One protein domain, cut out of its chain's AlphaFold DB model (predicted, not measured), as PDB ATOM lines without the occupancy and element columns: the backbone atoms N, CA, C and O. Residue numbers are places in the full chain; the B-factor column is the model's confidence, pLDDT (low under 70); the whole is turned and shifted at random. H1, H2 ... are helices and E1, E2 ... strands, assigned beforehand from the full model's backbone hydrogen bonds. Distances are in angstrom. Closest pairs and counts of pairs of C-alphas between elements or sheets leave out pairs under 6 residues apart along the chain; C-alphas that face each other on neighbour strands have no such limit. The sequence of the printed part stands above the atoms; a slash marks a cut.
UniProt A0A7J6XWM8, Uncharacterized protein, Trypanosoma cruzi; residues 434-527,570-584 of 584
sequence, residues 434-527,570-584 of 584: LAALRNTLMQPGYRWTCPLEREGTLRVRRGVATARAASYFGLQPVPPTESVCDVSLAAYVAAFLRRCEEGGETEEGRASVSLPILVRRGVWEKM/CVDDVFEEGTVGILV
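What this domain is: This is residues 434 to 527 and 570 to 584 of the 584 residues of an uncharacterized protein of Trypanosoma cruzi (UniProt A0A7J6XWM8). What shape do these atoms make? Two small ladders of two strands each, E1 with E2 and E3 with E4, meet in the core where E1 comes close to E4, amid much loop. From E2 the helix H3 leads off toward the end of the long axis where H4 lies, the chain then folds back through E3, and the short helices H1, H2 and H5 lie round the other parts of the core. What is it made of? The printed part has 109 residues, with five named helices and four named strands in the order H1 E1 H2 E2 H3 H4 E3 H5 E4; both sheets are antiparallel, and the class is mixed, helices and strands, with 46 residues, under half, in named elements. How large is it? It is compact, with a radius of gyration of the C-alphas of 14.5 A and spans of 46 by 34 by 28 A.

Where its parts are: Where do the first elements lie? H1 is residues 435 to 438, beginning at C-alpha 435 (210.824, 183.385, 128.424); E1 is 458 to 461, H2 is 467 to 472 and E2 is 484 to 487. E1 is 10.0 A long and E2 9.9 A. What follows? H3, residues 489 to 501, runs 18.5 A from C-alpha 489 (191.438, 187.759, 138.342), and H4 is 507 to 511. E3 is 518 to 520, H5 is 571 to 574, and E4, residues 581 to 583, ends at C-alpha 583 (198.419, 179.529, 132.408).

How they stand to each other: How do the strands pair? E3 and E4 are antiparallel at 169 degrees, with N 519 and O 582 within hydrogen-bond range at 2.8 A. E1 and E2 are antiparallel at 143 degrees, with N 458 and O 487 at 2.8 A. Where do the two sheets come closest? E1 and E4 have 7 pairs of C-alphas within 8 A, the closest being Arg 461 and Ile 582 at 4.7 A. How do the helices stand? The closest C-alphas of H1 and E3, Arg 438 and Val 519, are 7.0 A apart. H2 and H5 are close but not clearly touching, Ala 469 to Val 574 at 6.0 A between C-alphas, as are H3 and H4, Cys 500 to Arg 510 at 8.0 A. What do the helix backbones show? In H2, H3 and H4 every O i to N i+4 pair is within hydrogen-bond range; H1 and H5 are too short for such a pair.

The domain as a whole: How far does it reach? The two C-alphas farthest apart, Glu 505 and Met 527, are 46.5 A apart. Where is the cut? Residues 528 to 569 are not printed, and C-alphas 527 and 570 are 8.5 A apart. Which links are long? Of the links printed whole, H1 to E1 and H2 to E2 are long. Where is confidence low? Residue 481 and residues 502 to 512 are under 70; the mean pLDDT of the printed part is 85.5.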
ATOM      1  N   LEU A 434     208.429 180.501 130.604       89.56
ATOM      2  CA  LEU A 434     208.194 180.633 129.164       89.56
ATOM      3  C   LEU A 434     208.891 181.833 128.489       89.56
ATOM      4  O   LEU A 434     208.371 182.371 127.511       89.56
ATOM      5  N   ALA A 435     210.082 182.234 128.954       89.31
ATOM      6  CA  ALA A 435     210.824 183.385 128.424       89.31
ATOM      7  C   ALA A 435     210.985 183.375 126.889       89.31
ATOM      8  O   ALA A 435     210.671 184.359 126.219       89.31
ATOM      9  N   ALA A 436     211.412 182.242 126.316       89.38
ATOM     10  CA  ALA A 436     211.614 182.093 124.872       89.38
ATOM     11  C   ALA A 436     210.321 182.319 124.065       89.38
ATOM     12  O   ALA A 436     210.330 182.981 123.026       89.38
ATOM     13  N   LEU A 437     209.192 181.800 124.566       92.38
ATOM     14  CA  LEU A 437     207.887 182.010 123.945       92.38
ATOM     15  C   LEU A 437     207.464 183.476 124.066       92.38
ATOM     16  O   LEU A 437     207.108 184.086 123.065       92.38
ATOM     17  N   ARG A 438     207.548 184.057 125.265       93.25
ATOM     18  CA  ARG A 438     207.123 185.439 125.546       93.25
ATOM     19  C   ARG A 438     207.869 186.474 124.703       93.25
ATOM     20  O   ARG A 438     207.234 187.372 124.159       93.25
ATOM     21  N   ASN A 439     209.173 186.283 124.493       89.81
ATOM     22  CA  ASN A 439     209.993 187.118 123.602       89.81
ATOM     23  C   ASN A 439     209.610 187.004 122.115       89.81
ATOM     24  O   ASN A 439     209.991 187.853 121.307       89.81
ATOM     25  N   THR A 440     208.877 185.956 121.733       90.00
ATOM     26  CA  THR A 440     208.434 185.726 120.352       90.00
ATOM     27  C   THR A 440     207.103 186.407 120.041       90.00
ATOM     28  O   THR A 440     206.865 186.804 118.899       90.00
ATOM     29  N   LEU A 441     206.244 186.572 121.049       89.25
ATOM     30  CA  LEU A 441     204.895 187.097 120.870       89.25
ATOM     31  C   LEU A 441     204.921 188.541 120.355       89.25
ATOM     32  O   LEU A 441     205.629 189.400 120.885       89.25
ATOM     33  N   MET A 442     204.087 188.832 119.358       80.25
ATOM     34  CA  MET A 442     203.778 190.193 118.914       80.25
ATOM     35  C   MET A 442     202.277 190.432 119.075       80.25
ATOM     36  O   MET A 442     201.491 189.514 118.858       80.25
ATOM     37  N   GLN A 443     201.858 191.630 119.485       75.81
ATOM     38  CA  GLN A 443     200.450 192.043 119.515       75.81
ATOM     39  C   GLN A 443     200.350 193.571 119.391       75.81
ATOM     40  O   GLN A 443     201.295 194.264 119.775       75.81
ATOM     41  N   PRO A 444     199.227 194.108 118.884       73.56
ATOM     42  CA  PRO A 444     198.887 195.509 119.095       73.56
ATOM     43  C   PRO A 444     198.623 195.740 120.590       73.56
ATOM     44  O   PRO A 444     197.738 195.100 121.150       73.56
ATOM     45  N   GLY A 445     199.352 196.658 121.224       85.81
ATOM     46  CA  GLY A 445     199.161 196.972 122.644       85.81
ATOM     47  C   GLY A 445     199.988 196.107 123.605       85.81
ATOM     48  O   GLY A 445     200.767 195.235 123.203       85.81
ATOM     49  N   TYR A 446     199.869 196.426 124.893       93.62
ATOM     50  CA  TYR A 446     200.624 195.779 125.962       93.62
ATOM     51  C   TYR A 446     199.981 194.459 126.374       93.62
ATOM     52  O   TYR A 446     198.760 194.335 126.448       93.62
ATOM     53  N   ARG A 447     200.814 193.446 126.630       94.12
ATOM     54  CA  ARG A 447     200.347 192.093 126.952       94.12
ATOM     55  C   ARG A 447     200.267 191.869 128.449       94.12
ATOM     56  O   ARG A 447     201.277 191.936 129.141       94.12
ATOM     57  N   TRP A 448     199.093 191.487 128.927       96.31
ATOM     58  CA  TRP A 448     198.882 191.163 130.332       96.31
ATOM     59  C   TRP A 448     199.281 189.735 130.683       96.31
ATOM     60  O   TRP A 448     198.799 188.787 130.059       96.31
ATOM     61  N   THR A 449     200.093 189.581 131.731       96.44
ATOM     62  CA  THR A 449     200.495 188.276 132.273       96.44
ATOM     63  C   THR A 449     199.559 187.743 133.363       96.44
ATOM     64  O   THR A 449     199.870 186.756 134.030       96.44
ATOM     65  N   CYS A 450     198.409 188.393 133.542       97.25
ATOM     66  CA  CYS A 450     197.291 187.987 134.388       97.25
ATOM     67  C   CYS A 450     195.954 188.343 133.693       97.25
ATOM     68  O   CYS A 450     195.953 189.068 132.689       97.25
ATOM     69  N   PRO A 451     194.811 187.830 134.173       97.19
ATOM     70  CA  PRO A 451     193.500 188.374 133.816       97.19
ATOM     71  C   PRO A 451     193.344 189.813 134.321       97.19
ATOM     72  O   PRO A 451     193.945 190.175 135.333       97.19
ATOM     73  N   LEU A 452     192.529 190.604 133.636       96.75
ATOM     74  CA  LEU A 452     192.020 191.887 134.115       96.75
ATOM     75  C   LEU A 452     190.610 191.706 134.673       96.75
ATOM     76  O   LEU A 452     189.870 190.837 134.208       96.75
ATOM     77  N   GLU A 453     190.215 192.545 135.625       95.12
ATOM     78  CA  GLU A 453     188.896 192.443 136.253       95.12
ATOM     79  C   GLU A 453     187.753 192.538 135.227       95.12
ATOM     80  O   GLU A 453     186.905 191.646 135.158       95.12
ATOM     81  N   ARG A 454     187.777 193.544 134.338       93.44
ATOM     82  CA  ARG A 454     186.766 193.721 133.276       93.44
ATOM     83  C   ARG A 454     186.595 192.540 132.320       93.44
ATOM     84  O   ARG A 454     185.595 192.470 131.608       93.44
ATOM     85  N   GLU A 455     187.577 191.646 132.234       94.06
ATOM     86  CA  GLU A 455     187.507 190.484 131.344       94.06
ATOM     87  C   GLU A 455     186.646 189.358 131.922       94.06
ATOM     88  O   GLU A 455     186.241 188.451 131.191       94.06
ATOM     89  N   GLY A 456     186.352 189.408 133.223       92.81
ATOM     90  CA  GLY A 456     185.613 188.369 133.915       92.81
ATOM     91  C   GLY A 456     186.359 187.039 133.876       92.81
ATOM     92  O   GLY A 456     187.469 186.909 134.388       92.81
ATOM     93  N   THR A 457     185.728 186.013 133.308       94.94
ATOM     94  CA  THR A 457     186.278 184.655 133.280       94.94
ATOM     95  C   THR A 457     186.882 184.333 131.918       94.94
ATOM     96  O   THR A 457     186.184 184.297 130.906       94.94
ATOM     97  N   LEU A 458     188.185 184.049 131.906       95.69
ATOM     98  CA  LEU A 458     188.949 183.701 130.717       95.69
ATOM     99  C   LEU A 458     189.131 182.191 130.588       95.69
ATOM    100  O   LEU A 458     189.569 181.529 131.525       95.69
ATOM    101  N   ARG A 459     188.915 181.660 129.384       94.94
ATOM    102  CA  ARG A 459     189.201 180.256 129.070       94.94
ATOM    103  C   ARG A 459     190.660 180.085 128.642       94.94
ATOM    104  O   ARG A 459     191.056 180.557 127.573       94.94
ATOM    105  N   VAL A 460     191.458 179.397 129.455       93.94
ATOM    106  CA  VAL A 460     192.911 179.219 129.277       93.94
ATOM    107  C   VAL A 460     193.307 177.747 129.264       93.94
ATOM    108  O   VAL A 460     192.543 176.877 129.679       93.94
ATOM    109  N   ARG A 461     194.528 177.461 128.809       90.75
ATOM    110  CA  ARG A 461     195.110 176.115 128.808       90.75
ATOM    111  C   ARG A 461     196.228 175.993 129.852       90.75
ATOM    112  O   ARG A 461     196.974 176.939 130.048       90.75
ATOM    113  N   ARG A 462     196.404 174.836 130.494       86.62
ATOM    114  CA  ARG A 462     197.496 174.541 131.457       86.62
ATOM    115  C   ARG A 462     198.769 173.988 130.805       86.62
ATOM    116  O   ARG A 462     199.617 173.394 131.457       86.62
ATOM    117  N   GLY A 463     198.889 174.141 129.494       84.94
ATOM    118  CA  GLY A 463     200.023 173.690 128.703       84.94
ATOM    119  C   GLY A 463     199.876 174.159 127.263       84.94
ATOM    120  O   GLY A 463     198.879 174.778 126.902       84.94
ATOM    121  N   VAL A 464     200.855 173.846 126.425       86.88
ATOM    122  CA  VAL A 464     200.809 174.175 124.992       86.88
ATOM    123  C   VAL A 464     199.943 173.186 124.203       86.88
ATOM    124  O   VAL A 464     199.566 172.118 124.703       86.88
ATOM    125  N   ALA A 465     199.598 173.557 122.970       87.06
ATOM    126  CA  ALA A 465     198.727 172.793 122.081       87.06
ATOM    127  C   ALA A 465     199.341 171.451 121.654       87.06
ATOM    128  O   ALA A 465     198.654 170.431 121.645       87.06
ATOM    129  N   THR A 466     200.641 171.428 121.337       87.31
ATOM    130  CA  THR A 466     201.311 170.234 120.801       87.31
ATOM    131  C   THR A 466     202.365 169.661 121.749       87.31
ATOM    132  O   THR A 466     203.077 170.385 122.445       87.31
ATOM    133  N   ALA A 467     202.536 168.335 121.732       86.88
ATOM    134  CA  ALA A 467     203.571 167.657 122.520       86.88
ATOM    135  C   ALA A 467     204.998 168.086 122.126       86.88
ATOM    136  O   ALA A 467     205.887 168.151 122.974       86.88
ATOM    137  N   ARG A 468     205.214 168.423 120.844       90.31
ATOM    138  CA  ARG A 468     206.499 168.939 120.350       90.31
ATOM    139  C   ARG A 468     206.829 170.293 120.978       90.31
ATOM    140  O   ARG A 468     207.937 170.458 121.477       90.31
ATOM    141  N   ALA A 469     205.874 171.227 120.992       90.06
ATOM    142  CA  ALA A 469     206.055 172.506 121.667       90.06
ATOM    143  C   ALA A 469     206.268 172.307 123.178       90.06
ATOM    144  O   ALA A 469     207.120 172.968 123.763       90.06
ATOM    145  N   ALA A 470     205.557 171.358 123.804       89.19
ATOM    146  CA  ALA A 470     205.679 171.116 125.244       89.19
ATOM    147  C   ALA A 470     207.098 170.664 125.596       89.19
ATOM    148  O   ALA A 470     207.723 171.229 126.489       89.19
ATOM    149  N   SER A 471     207.639 169.724 124.817       89.38
ATOM    150  CA  SER A 471     209.020 169.269 124.960       89.38
ATOM    151  C   SER A 471     210.036 170.386 124.720       89.38
ATOM    152  O   SER A 471     211.053 170.416 125.404       89.38
ATOM    153  N   TYR A 472     209.790 171.284 123.760       90.06
ATOM    154  CA  TYR A 472     210.709 172.380 123.446       90.06
ATOM    155  C   TYR A 472     210.760 173.430 124.562       90.06
ATOM    156  O   TYR A 472     211.836 173.875 124.944       90.06
ATOM    157  N   PHE A 473     209.603 173.795 125.119       89.19
ATOM    158  CA  PHE A 473     209.504 174.772 126.206       89.19
ATOM    159  C   PHE A 473     209.676 174.162 127.605       89.19
ATOM    160  O   PHE A 473     209.514 174.870 128.596       89.19
ATOM    161  N   GLY A 474     209.988 172.865 127.705       86.62
ATOM    162  CA  GLY A 474     210.194 172.180 128.985       86.62
ATOM    163  C   GLY A 474     208.931 172.066 129.847       86.62
ATOM    164  O   GLY A 474     209.028 171.990 131.069       86.62
ATOM    165  N   LEU A 475     207.745 172.072 129.233       86.00
ATOM    166  CA  LEU A 475     206.469 171.948 129.934       86.00
ATOM    167  C   LEU A 475     206.086 170.481 130.137       86.00
ATOM    168  O   LEU A 475     206.206 169.657 129.227       86.00
ATOM    169  N   GLN A 476     205.557 170.168 131.320       80.94
ATOM    170  CA  GLN A 476     205.027 168.837 131.606       80.94
ATOM    171  C   GLN A 476     203.751 168.569 130.787       80.94
ATOM    172  O   GLN A 476     202.921 169.471 130.634       80.94
ATOM    173  N   PRO A 477     203.552 167.345 130.264       70.81
ATOM    174  CA  PRO A 477     202.318 166.988 129.577       70.81
ATOM    175  C   PRO A 477     201.131 167.057 130.542       70.81
ATOM    176  O   PRO A 477     201.121 166.379 131.567       70.81
ATOM    177  N   VAL A 478     200.108 167.837 130.194       75.62
ATOM    178  CA  VAL A 478     198.849 167.882 130.952       75.62
ATOM    179  C   VAL A 478     197.824 166.959 130.287       75.62
ATOM    180  O   VAL A 478     197.654 167.038 129.064       75.62
ATOM    181  N   PRO A 479     197.126 166.089 131.045       73.31
ATOM    182  CA  PRO A 479     196.056 165.261 130.503       73.31
ATOM    183  C   PRO A 479     195.003 166.114 129.775       73.31
ATOM    184  O   PRO A 479     194.618 167.164 130.293       73.31
ATOM    185  N   PRO A 480     194.474 165.682 128.614       71.12
ATOM    186  CA  PRO A 480     193.507 166.472 127.845       71.12
ATOM    187  C   PRO A 480     192.286 166.919 128.662       71.12
ATOM    188  O   PRO A 480     191.806 168.036 128.491       71.12
ATOM    189  N   THR A 481     191.837 166.083 129.599       66.75
ATOM    190  CA  THR A 481     190.693 166.336 130.490       66.75
ATOM    191  C   THR A 481     190.915 167.464 131.498       66.75
ATOM    192  O   THR A 481     189.944 168.030 131.980       66.75
ATOM    193  N   GLU A 482     192.167 167.804 131.805       70.94
ATOM    194  CA  GLU A 482     192.548 168.858 132.762       70.94
ATOM    195  C   GLU A 482     193.257 170.032 132.075       70.94
ATOM    196  O   GLU A 482     193.708 170.980 132.720       70.94
ATOM    197  N   SER A 483     193.386 169.951 130.748       78.38
ATOM    198  CA  SER A 483     194.216 170.861 129.973       78.38
ATOM    199  C   SER A 483     193.603 172.245 129.813       78.38
ATOM    200  O   SER A 483     194.360 173.188 129.641       78.38
ATOM    201  N   VAL A 484     192.281 172.392 129.923       87.31
ATOM    202  CA  VAL A 484     191.576 173.672 129.786       87.31
ATOM    203  C   VAL A 484     190.915 174.032 131.109       87.31
ATOM    204  O   VAL A 484     190.255 173.196 131.724       87.31
ATOM    205  N   CYS A 485     191.077 175.276 131.546       89.38
ATOM    206  CA  CYS A 485     190.417 175.796 132.731       89.38
ATOM    207  C   CYS A 485     189.972 177.241 132.535       89.38
ATOM    208  O   CYS A 485     190.528 177.978 131.726       89.38
ATOM    209  N   ASP A 486     188.993 177.632 133.332       93.62
ATOM    210  CA  ASP A 486     188.505 178.996 133.402       93.62
ATOM    211  C   ASP A 486     189.225 179.740 134.536       93.62
ATOM    212  O   ASP A 486     189.420 179.194 135.625       93.62
ATOM    213  N   VAL A 487     189.669 180.969 134.275       95.00
ATOM    214  CA  VAL A 487     190.404 181.799 135.234       95.00
ATOM    215  C   VAL A 487     189.903 183.242 135.194       95.00
ATOM    216  O   VAL A 487     189.925 183.894 134.155       95.00
ATOM    217  N   SER A 488     189.446 183.741 136.339       95.75
ATOM    218  CA  SER A 488     189.214 185.166 136.593       95.75
ATOM    219  C   SER A 488     190.400 185.781 137.340       95.75
ATOM    220  O   SER A 488     191.287 185.051 137.799       95.75
ATOM    221  N   LEU A 489     190.419 187.107 137.514       96.56
ATOM    222  CA  LEU A 489     191.438 187.759 138.342       96.56
ATOM    223  C   LEU A 489     191.419 187.213 139.782       96.56
ATOM    224  O   LEU A 489     192.466 186.820 140.291       96.56
ATOM    225  N   ALA A 490     190.241 187.068 140.397       95.00
ATOM    226  CA  ALA A 490     190.092 186.459 141.722       95.00
ATOM    227  C   ALA A 490     190.697 185.039 141.796       95.00
ATOM    228  O   ALA A 490     191.461 184.720 142.713       95.00
ATOM    229  N   ALA A 491     190.420 184.191 140.797       94.38
ATOM    230  CA  ALA A 491     190.968 182.835 140.728       94.38
ATOM    231  C   ALA A 491     192.496 182.829 140.532       94.38
ATOM    232  O   ALA A 491     193.196 182.002 141.124       94.38
ATOM    233  N   TYR A 492     193.022 183.765 139.735       96.06
ATOM    234  CA  TYR A 492     194.458 183.957 139.545       96.06
ATOM    235  C   TYR A 492     195.144 184.391 140.847       96.06
ATOM    236  O   TYR A 492     196.145 183.790 141.234       96.06
ATOM    237  N   VAL A 493     194.581 185.366 141.569       95.88
ATOM    238  CA  VAL A 493     195.076 185.835 142.877       95.88
ATOM    239  C   VAL A 493     195.091 184.693 143.896       95.88
ATOM    240  O   VAL A 493     196.091 184.487 144.586       95.88
ATOM    241  N   ALA A 494     194.023 183.895 143.954       92.94
ATOM    242  CA  ALA A 494     193.959 182.733 144.834       92.94
ATOM    243  C   ALA A 494     195.039 181.688 144.499       92.94
ATOM    244  O   ALA A 494     195.674 181.152 145.410       92.94
ATOM    245  N   ALA A 495     195.276 181.416 143.209       91.44
ATOM    246  CA  ALA A 495     196.341 180.519 142.763       91.44
ATOM    247  C   ALA A 495     197.739 181.077 143.080       91.44
ATOM    248  O   ALA A 495     198.604 180.319 143.516       91.44
ATOM    249  N   PHE A 496     197.942 182.387 142.914       93.06
ATOM    250  CA  PHE A 496     199.191 183.081 143.227       93.06
ATOM    251  C   PHE A 496     199.546 182.921 144.702       93.06
ATOM    252  O   PHE A 496     200.606 182.393 145.034       93.06
ATOM    253  N   LEU A 497     198.623 183.292 145.589       90.56
ATOM    254  CA  LEU A 497     198.835 183.202 147.030       90.56
ATOM    255  C   LEU A 497     199.001 181.751 147.498       90.56
ATOM    256  O   LEU A 497     199.825 181.476 148.366       90.56
ATOM    257  N   ARG A 498     198.283 180.802 146.883       87.50
ATOM    258  CA  ARG A 498     198.473 179.375 147.164       87.50
ATOM    259  C   ARG A 498     199.893 178.914 146.812       87.50
ATOM    260  O   ARG A 498     200.500 178.215 147.612       87.50
ATOM    261  N   ARG A 499     200.476 179.354 145.688       85.56
ATOM    262  CA  ARG A 499     201.880 179.034 145.348       85.56
ATOM    263  C   ARG A 499     202.896 179.687 146.283       85.56
ATOM    264  O   ARG A 499     203.961 179.119 146.523       85.56
ATOM    265  N   CYS A 500     202.576 180.852 146.845       81.94
ATOM    266  CA  CYS A 500     203.390 181.447 147.905       81.94
ATOM    267  C   CYS A 500     203.399 180.580 149.180       81.94
ATOM    268  O   CYS A 500     204.396 180.580 149.898       81.94
ATOM    269  N   GLU A 501     202.322 179.830 149.438       78.88
ATOM    270  CA  GLU A 501     202.149 178.947 150.603       78.88
ATOM    271  C   GLU A 501     202.679 177.517 150.372       78.88
ATOM    272  O   GLU A 501     203.221 176.909 151.292       78.88
ATOM    273  N   GLU A 502     202.546 176.976 149.156       68.38
ATOM    274  CA  GLU A 502     202.876 175.583 148.784       68.38
ATOM    275  C   GLU A 502     204.381 175.260 148.778       68.38
ATOM    276  O   GLU A 502     204.762 174.103 148.627       68.38
ATOM    277  N   GLY A 503     205.249 176.249 148.997       55.38
ATOM    278  CA  GLY A 503     206.703 176.086 148.987       55.38
ATOM    279  C   GLY A 503     207.297 175.224 150.118       55.38
ATOM    280  O   GLY A 503     208.506 175.098 150.214       55.38
ATOM    281  N   GLY A 504     206.506 174.613 150.996       51.19
ATOM    282  CA  GLY A 504     207.042 173.792 152.086       51.19
ATOM    283  C   GLY A 504     207.815 174.582 153.159       51.19
ATOM    284  O   GLY A 504     207.983 175.805 153.105       51.19
ATOM    285  N   GLU A 505     208.246 173.869 154.201       54.09
ATOM    286  CA  GLU A 505     208.943 174.455 155.359       54.09
ATOM    287  C   GLU A 505     210.438 174.714 155.101       54.09
ATOM    288  O   GLU A 505     211.059 175.467 155.846       54.09
ATOM    289  N   THR A 506     211.009 174.129 154.043       55.78
ATOM    290  CA  THR A 506     212.430 174.243 153.681       55.78
ATOM    291  C   THR A 506     212.639 175.194 152.499       55.78
ATOM    292  O   THR A 506     211.822 175.251 151.581       55.78
ATOM    293  N   GLU A 507     213.758 175.928 152.485       56.06
ATOM    294  CA  GLU A 507     214.095 176.878 151.406       56.06
ATOM    295  C   GLU A 507     214.150 176.214 150.017       56.06
ATOM    296  O   GLU A 507     213.672 176.784 149.038       56.06
ATOM    297  N   GLU A 508     214.634 174.970 149.935       53.75
ATOM    298  CA  GLU A 508     214.680 174.186 148.690       53.75
ATOM    299  C   GLU A 508     213.282 173.833 148.155       53.75
ATOM    300  O   GLU A 508     213.053 173.850 146.943       53.75
ATOM    301  N   GLY A 509     212.319 173.564 149.045       55.34
ATOM    302  CA  GLY A 509     210.922 173.359 148.661       55.34
ATOM    303  C   GLY A 509     210.315 174.631 148.073       55.34
ATOM    304  O   GLY A 509     209.625 174.575 147.050       55.34
ATOM    305  N   ARG A 510     210.636 175.794 148.667       58.19
ATOM    306  CA  ARG A 510     210.079 177.100 148.270       58.19
ATOM    307  C   ARG A 510     210.622 177.528 146.919       58.19
ATOM    308  O   ARG A 510     209.871 178.070 146.108       58.19
ATOM    309  N   ALA A 511     211.884 177.201 146.654       57.72
ATOM    310  CA  ALA A 511     212.556 177.460 145.390       57.72
ATOM    311  C   ALA A 511     211.975 176.674 144.196       57.72
ATOM    312  O   ALA A 511     212.142 177.096 143.054       57.72
ATOM    313  N   SER A 512     211.279 175.554 144.434       62.19
ATOM    314  CA  SER A 512     210.830 174.641 143.369       62.19
ATOM    315  C   SER A 512     209.517 175.037 142.674       62.19
ATOM    316  O   SER A 512     209.216 174.520 141.598       62.19
ATOM    317  N   VAL A 513     208.736 175.957 143.257       72.69
ATOM    318  CA  VAL A 513     207.403 176.334 142.755       72.69
ATOM    319  C   VAL A 513     207.416 177.767 142.224       72.69
ATOM    320  O   VAL A 513     207.467 178.726 143.001       72.69
ATOM    321  N   SER A 514     207.340 177.914 140.898       80.38
ATOM    322  CA  SER A 514     207.244 179.210 140.212       80.38
ATOM    323  C   SER A 514     205.867 179.853 140.389       80.38
ATOM    324  O   SER A 514     204.834 179.185 140.307       80.38
ATOM    325  N   LEU A 515     205.843 181.171 140.577       89.25
ATOM    326  CA  LEU A 515     204.609 181.962 140.623       89.25
ATOM    327  C   LEU A 515     203.828 181.855 139.301       89.25
ATOM    328  O   LEU A 515     204.445 181.650 138.251       89.25
ATOM    329  N   PRO A 516     202.481 181.922 139.334       91.56
ATOM    330  CA  PRO A 516     201.683 181.734 138.133       91.56
ATOM    331  C   PRO A 516     201.909 182.840 137.121       91.56
ATOM    332  O   PRO A 516     202.167 183.985 137.485       91.56
ATOM    333  N   ILE A 517     201.791 182.475 135.848       94.06
ATOM    334  CA  ILE A 517     201.842 183.423 134.741       94.06
ATOM    335  C   ILE A 517     200.846 183.034 133.650       94.06
ATOM    336  O   ILE A 517     200.784 181.877 133.233       94.06
ATOM    337  N   LEU A 518     200.069 184.003 133.171       95.81
ATOM    338  CA  LEU A 518     199.230 183.848 131.987       95.81
ATOM    339  C   LEU A 518     199.987 184.346 130.752       95.81
ATOM    340  O   LEU A 518     200.143 185.542 130.546       95.81
ATOM    341  N   VAL A 519     200.424 183.441 129.885       95.12
ATOM    342  CA  VAL A 519     200.989 183.791 128.579       95.12
ATOM    343  C   VAL A 519     199.858 183.867 127.560       95.12
ATOM    344  O   VAL A 519     199.337 182.845 127.113       95.12
ATOM    345  N   ARG A 520     199.451 185.086 127.196       93.25
ATOM    346  CA  ARG A 520     198.374 185.314 126.221       93.25
ATOM    347  C   ARG A 520     198.792 184.925 124.808       93.25
ATOM    348  O   ARG A 520     199.948 185.089 124.419       93.25
ATOM    349  N   ARG A 521     197.829 184.446 124.022       91.94
ATOM    350  CA  ARG A 521     198.033 184.093 122.615       91.94
ATOM    351  C   ARG A 521     198.384 185.334 121.799       91.94
ATOM    352  O   ARG A 521     197.503 186.106 121.440       91.94
ATOM    353  N   GLY A 522     199.663 185.513 121.487       89.06
ATOM    354  CA  GLY A 522     200.137 186.526 120.543       89.06
ATOM    355  C   GLY A 522     199.961 186.126 119.081       89.06
ATOM    356  O   GLY A 522     199.397 185.081 118.762       89.06
ATOM    357  N   VAL A 523     200.500 186.958 118.193       87.12
ATOM    358  CA  VAL A 523     200.672 186.651 116.774       87.12
ATOM    359  C   VAL A 523     202.157 186.611 116.424       87.12
ATOM    360  O   VAL A 523     202.946 187.414 116.922       87.12
ATOM    361  N   TRP A 524     202.542 185.667 115.573       90.06
ATOM    362  CA  TRP A 524     203.799 185.686 114.834       90.06
ATOM    363  C   TRP A 524     203.671 184.785 113.608       90.06
ATOM    364  O   TRP A 524     202.869 183.849 113.584       90.06
ATOM    365  N   GLU A 525     204.475 185.063 112.593       82.50
ATOM    366  CA  GLU A 525     204.573 184.204 111.420       82.50
ATOM    367  C   GLU A 525     205.751 183.253 111.576       82.50
ATOM    368  O   GLU A 525     206.824 183.635 112.057       82.50
ATOM    369  N   LYS A 526     205.540 182.003 111.159       85.88
ATOM    370  CA  LYS A 526     206.624 181.035 111.082       85.88
ATOM    371  C   LYS A 526     207.608 181.495 110.014       85.88
ATOM    372  O   LYS A 526     207.238 181.668 108.856       85.88
ATOM    373  N   MET A 527     208.860 181.684 110.399       85.12
ATOM    374  CA  MET A 527     209.902 182.103 109.475       85.12
ATOM    375  C   MET A 527     210.497 180.885 108.771       85.12
ATOM    376  O   MET A 527     211.265 180.111 109.345       85.12
ATOM    377  N   CYS A 570     204.784 177.809 114.498       91.19
ATOM    378  CA  CYS A 570     203.773 178.848 114.308       91.19
ATOM    379  C   CYS A 570     202.910 179.015 115.573       91.19
ATOM    380  O   CYS A 570     202.999 178.212 116.504       91.19
ATOM    381  N   VAL A 571     202.053 180.043 115.601       91.38
ATOM    382  CA  VAL A 571     201.132 180.311 116.726       91.38
ATOM    383  C   VAL A 571     200.291 179.084 117.078       91.38
ATOM    384  O   VAL A 571     200.159 178.750 118.255       91.38
ATOM    385  N   ASP A 572     199.773 178.388 116.069       91.19
ATOM    386  CA  ASP A 572     198.834 177.274 116.241       91.19
ATOM    387  C   ASP A 572     199.521 175.974 116.697       91.19
ATOM    388  O   ASP A 572     198.875 175.081 117.239       91.19
ATOM    389  N   ASP A 573     200.852 175.879 116.565       90.19
ATOM    390  CA  ASP A 573     201.627 174.778 117.156       90.19
ATOM    391  C   ASP A 573     201.710 174.896 118.691       90.19
ATOM    392  O   ASP A 573     201.996 173.915 119.390       90.19
ATOM    393  N   VAL A 574     201.498 176.106 119.223       91.81
ATOM    394  CA  VAL A 574     201.719 176.457 120.632       91.81
ATOM    395  C   VAL A 574     200.407 176.747 121.355       91.81
ATOM    396  O   VAL A 574     200.224 176.275 122.478       91.81
ATOM    397  N   PHE A 575     199.488 177.481 120.729       91.88
ATOM    398  CA  PHE A 575     198.217 177.897 121.318       91.88
ATOM    399  C   PHE A 575     197.045 177.134 120.710       91.88
ATOM    400  O   PHE A 575     196.916 177.038 119.495       91.88
ATOM    401  N   GLU A 576     196.163 176.620 121.568       88.31
ATOM    402  CA  GLU A 576     194.953 175.930 121.127       88.31
ATOM    403  C   GLU A 576     193.872 176.938 120.718       88.31
ATOM    404  O   GLU A 576     193.656 177.964 121.379       88.31
ATOM    405  N   GLU A 577     193.170 176.635 119.629       84.31
ATOM    406  CA  GLU A 577     192.038 177.428 119.166       84.31
ATOM    407  C   GLU A 577     190.932 177.510 120.236       84.31
ATOM    408  O   GLU A 577     190.641 176.546 120.939       84.31
ATOM    409  N   GLY A 578     190.320 178.687 120.394       84.25
ATOM    410  CA  GLY A 578     189.266 178.909 121.392       84.25
ATOM    411  C   GLY A 578     189.752 179.141 122.830       84.25
ATOM    412  O   GLY A 578     188.919 179.328 123.715       84.25
ATOM    413  N   THR A 579     191.068 179.172 123.069       90.88
ATOM    414  CA  THR A 579     191.663 179.610 124.344       90.88
ATOM    415  C   THR A 579     192.346 180.967 124.191       90.88
ATOM    416  O   THR A 579     192.865 181.293 123.120       90.88
ATOM    417  N   VAL A 580     192.363 181.769 125.259       91.75
ATOM    418  CA  VAL A 580     193.021 183.091 125.236       91.75
ATOM    419  C   VAL A 580     194.529 183.017 125.492       91.75
ATOM    420  O   VAL A 580     195.251 183.975 125.220       91.75
ATOM    421  N   GLY A 581     195.028 181.895 126.018       93.75
ATOM    422  CA  GLY A 581     196.431 181.745 126.389       93.75
ATOM    423  C   GLY A 581     196.723 180.514 127.244       93.75
ATOM    424  O   GLY A 581     195.870 179.645 127.434       93.75
ATOM    425  N   ILE A 582     197.948 180.471 127.763       93.25
ATOM    426  CA  ILE A 582     198.497 179.387 128.576       93.25
ATOM    427  C   ILE A 582     198.743 179.908 129.992       93.25
ATOM    428  O   ILE A 582     199.484 180.869 130.166       93.25
ATOM    429  N   LEU A 583     198.151 179.273 130.996       92.69
ATOM    430  CA  LEU A 583     198.419 179.529 132.408       92.69
ATOM    431  C   LEU A 583     199.418 178.485 132.920       92.69
ATOM    432  O   LEU A 583     199.098 177.295 132.930       92.69
ATOM    433  N   VAL A 584     200.609 178.933 133.328       87.31
ATOM    434  CA  VAL A 584     201.693 178.071 133.840       87.31
ATOM    435  C   VAL A 584     201.834 178.181 135.341       87.31
ATOM    436  O   VAL A 584     201.790 179.298 135.900       87.31
TER     437      VAL A 584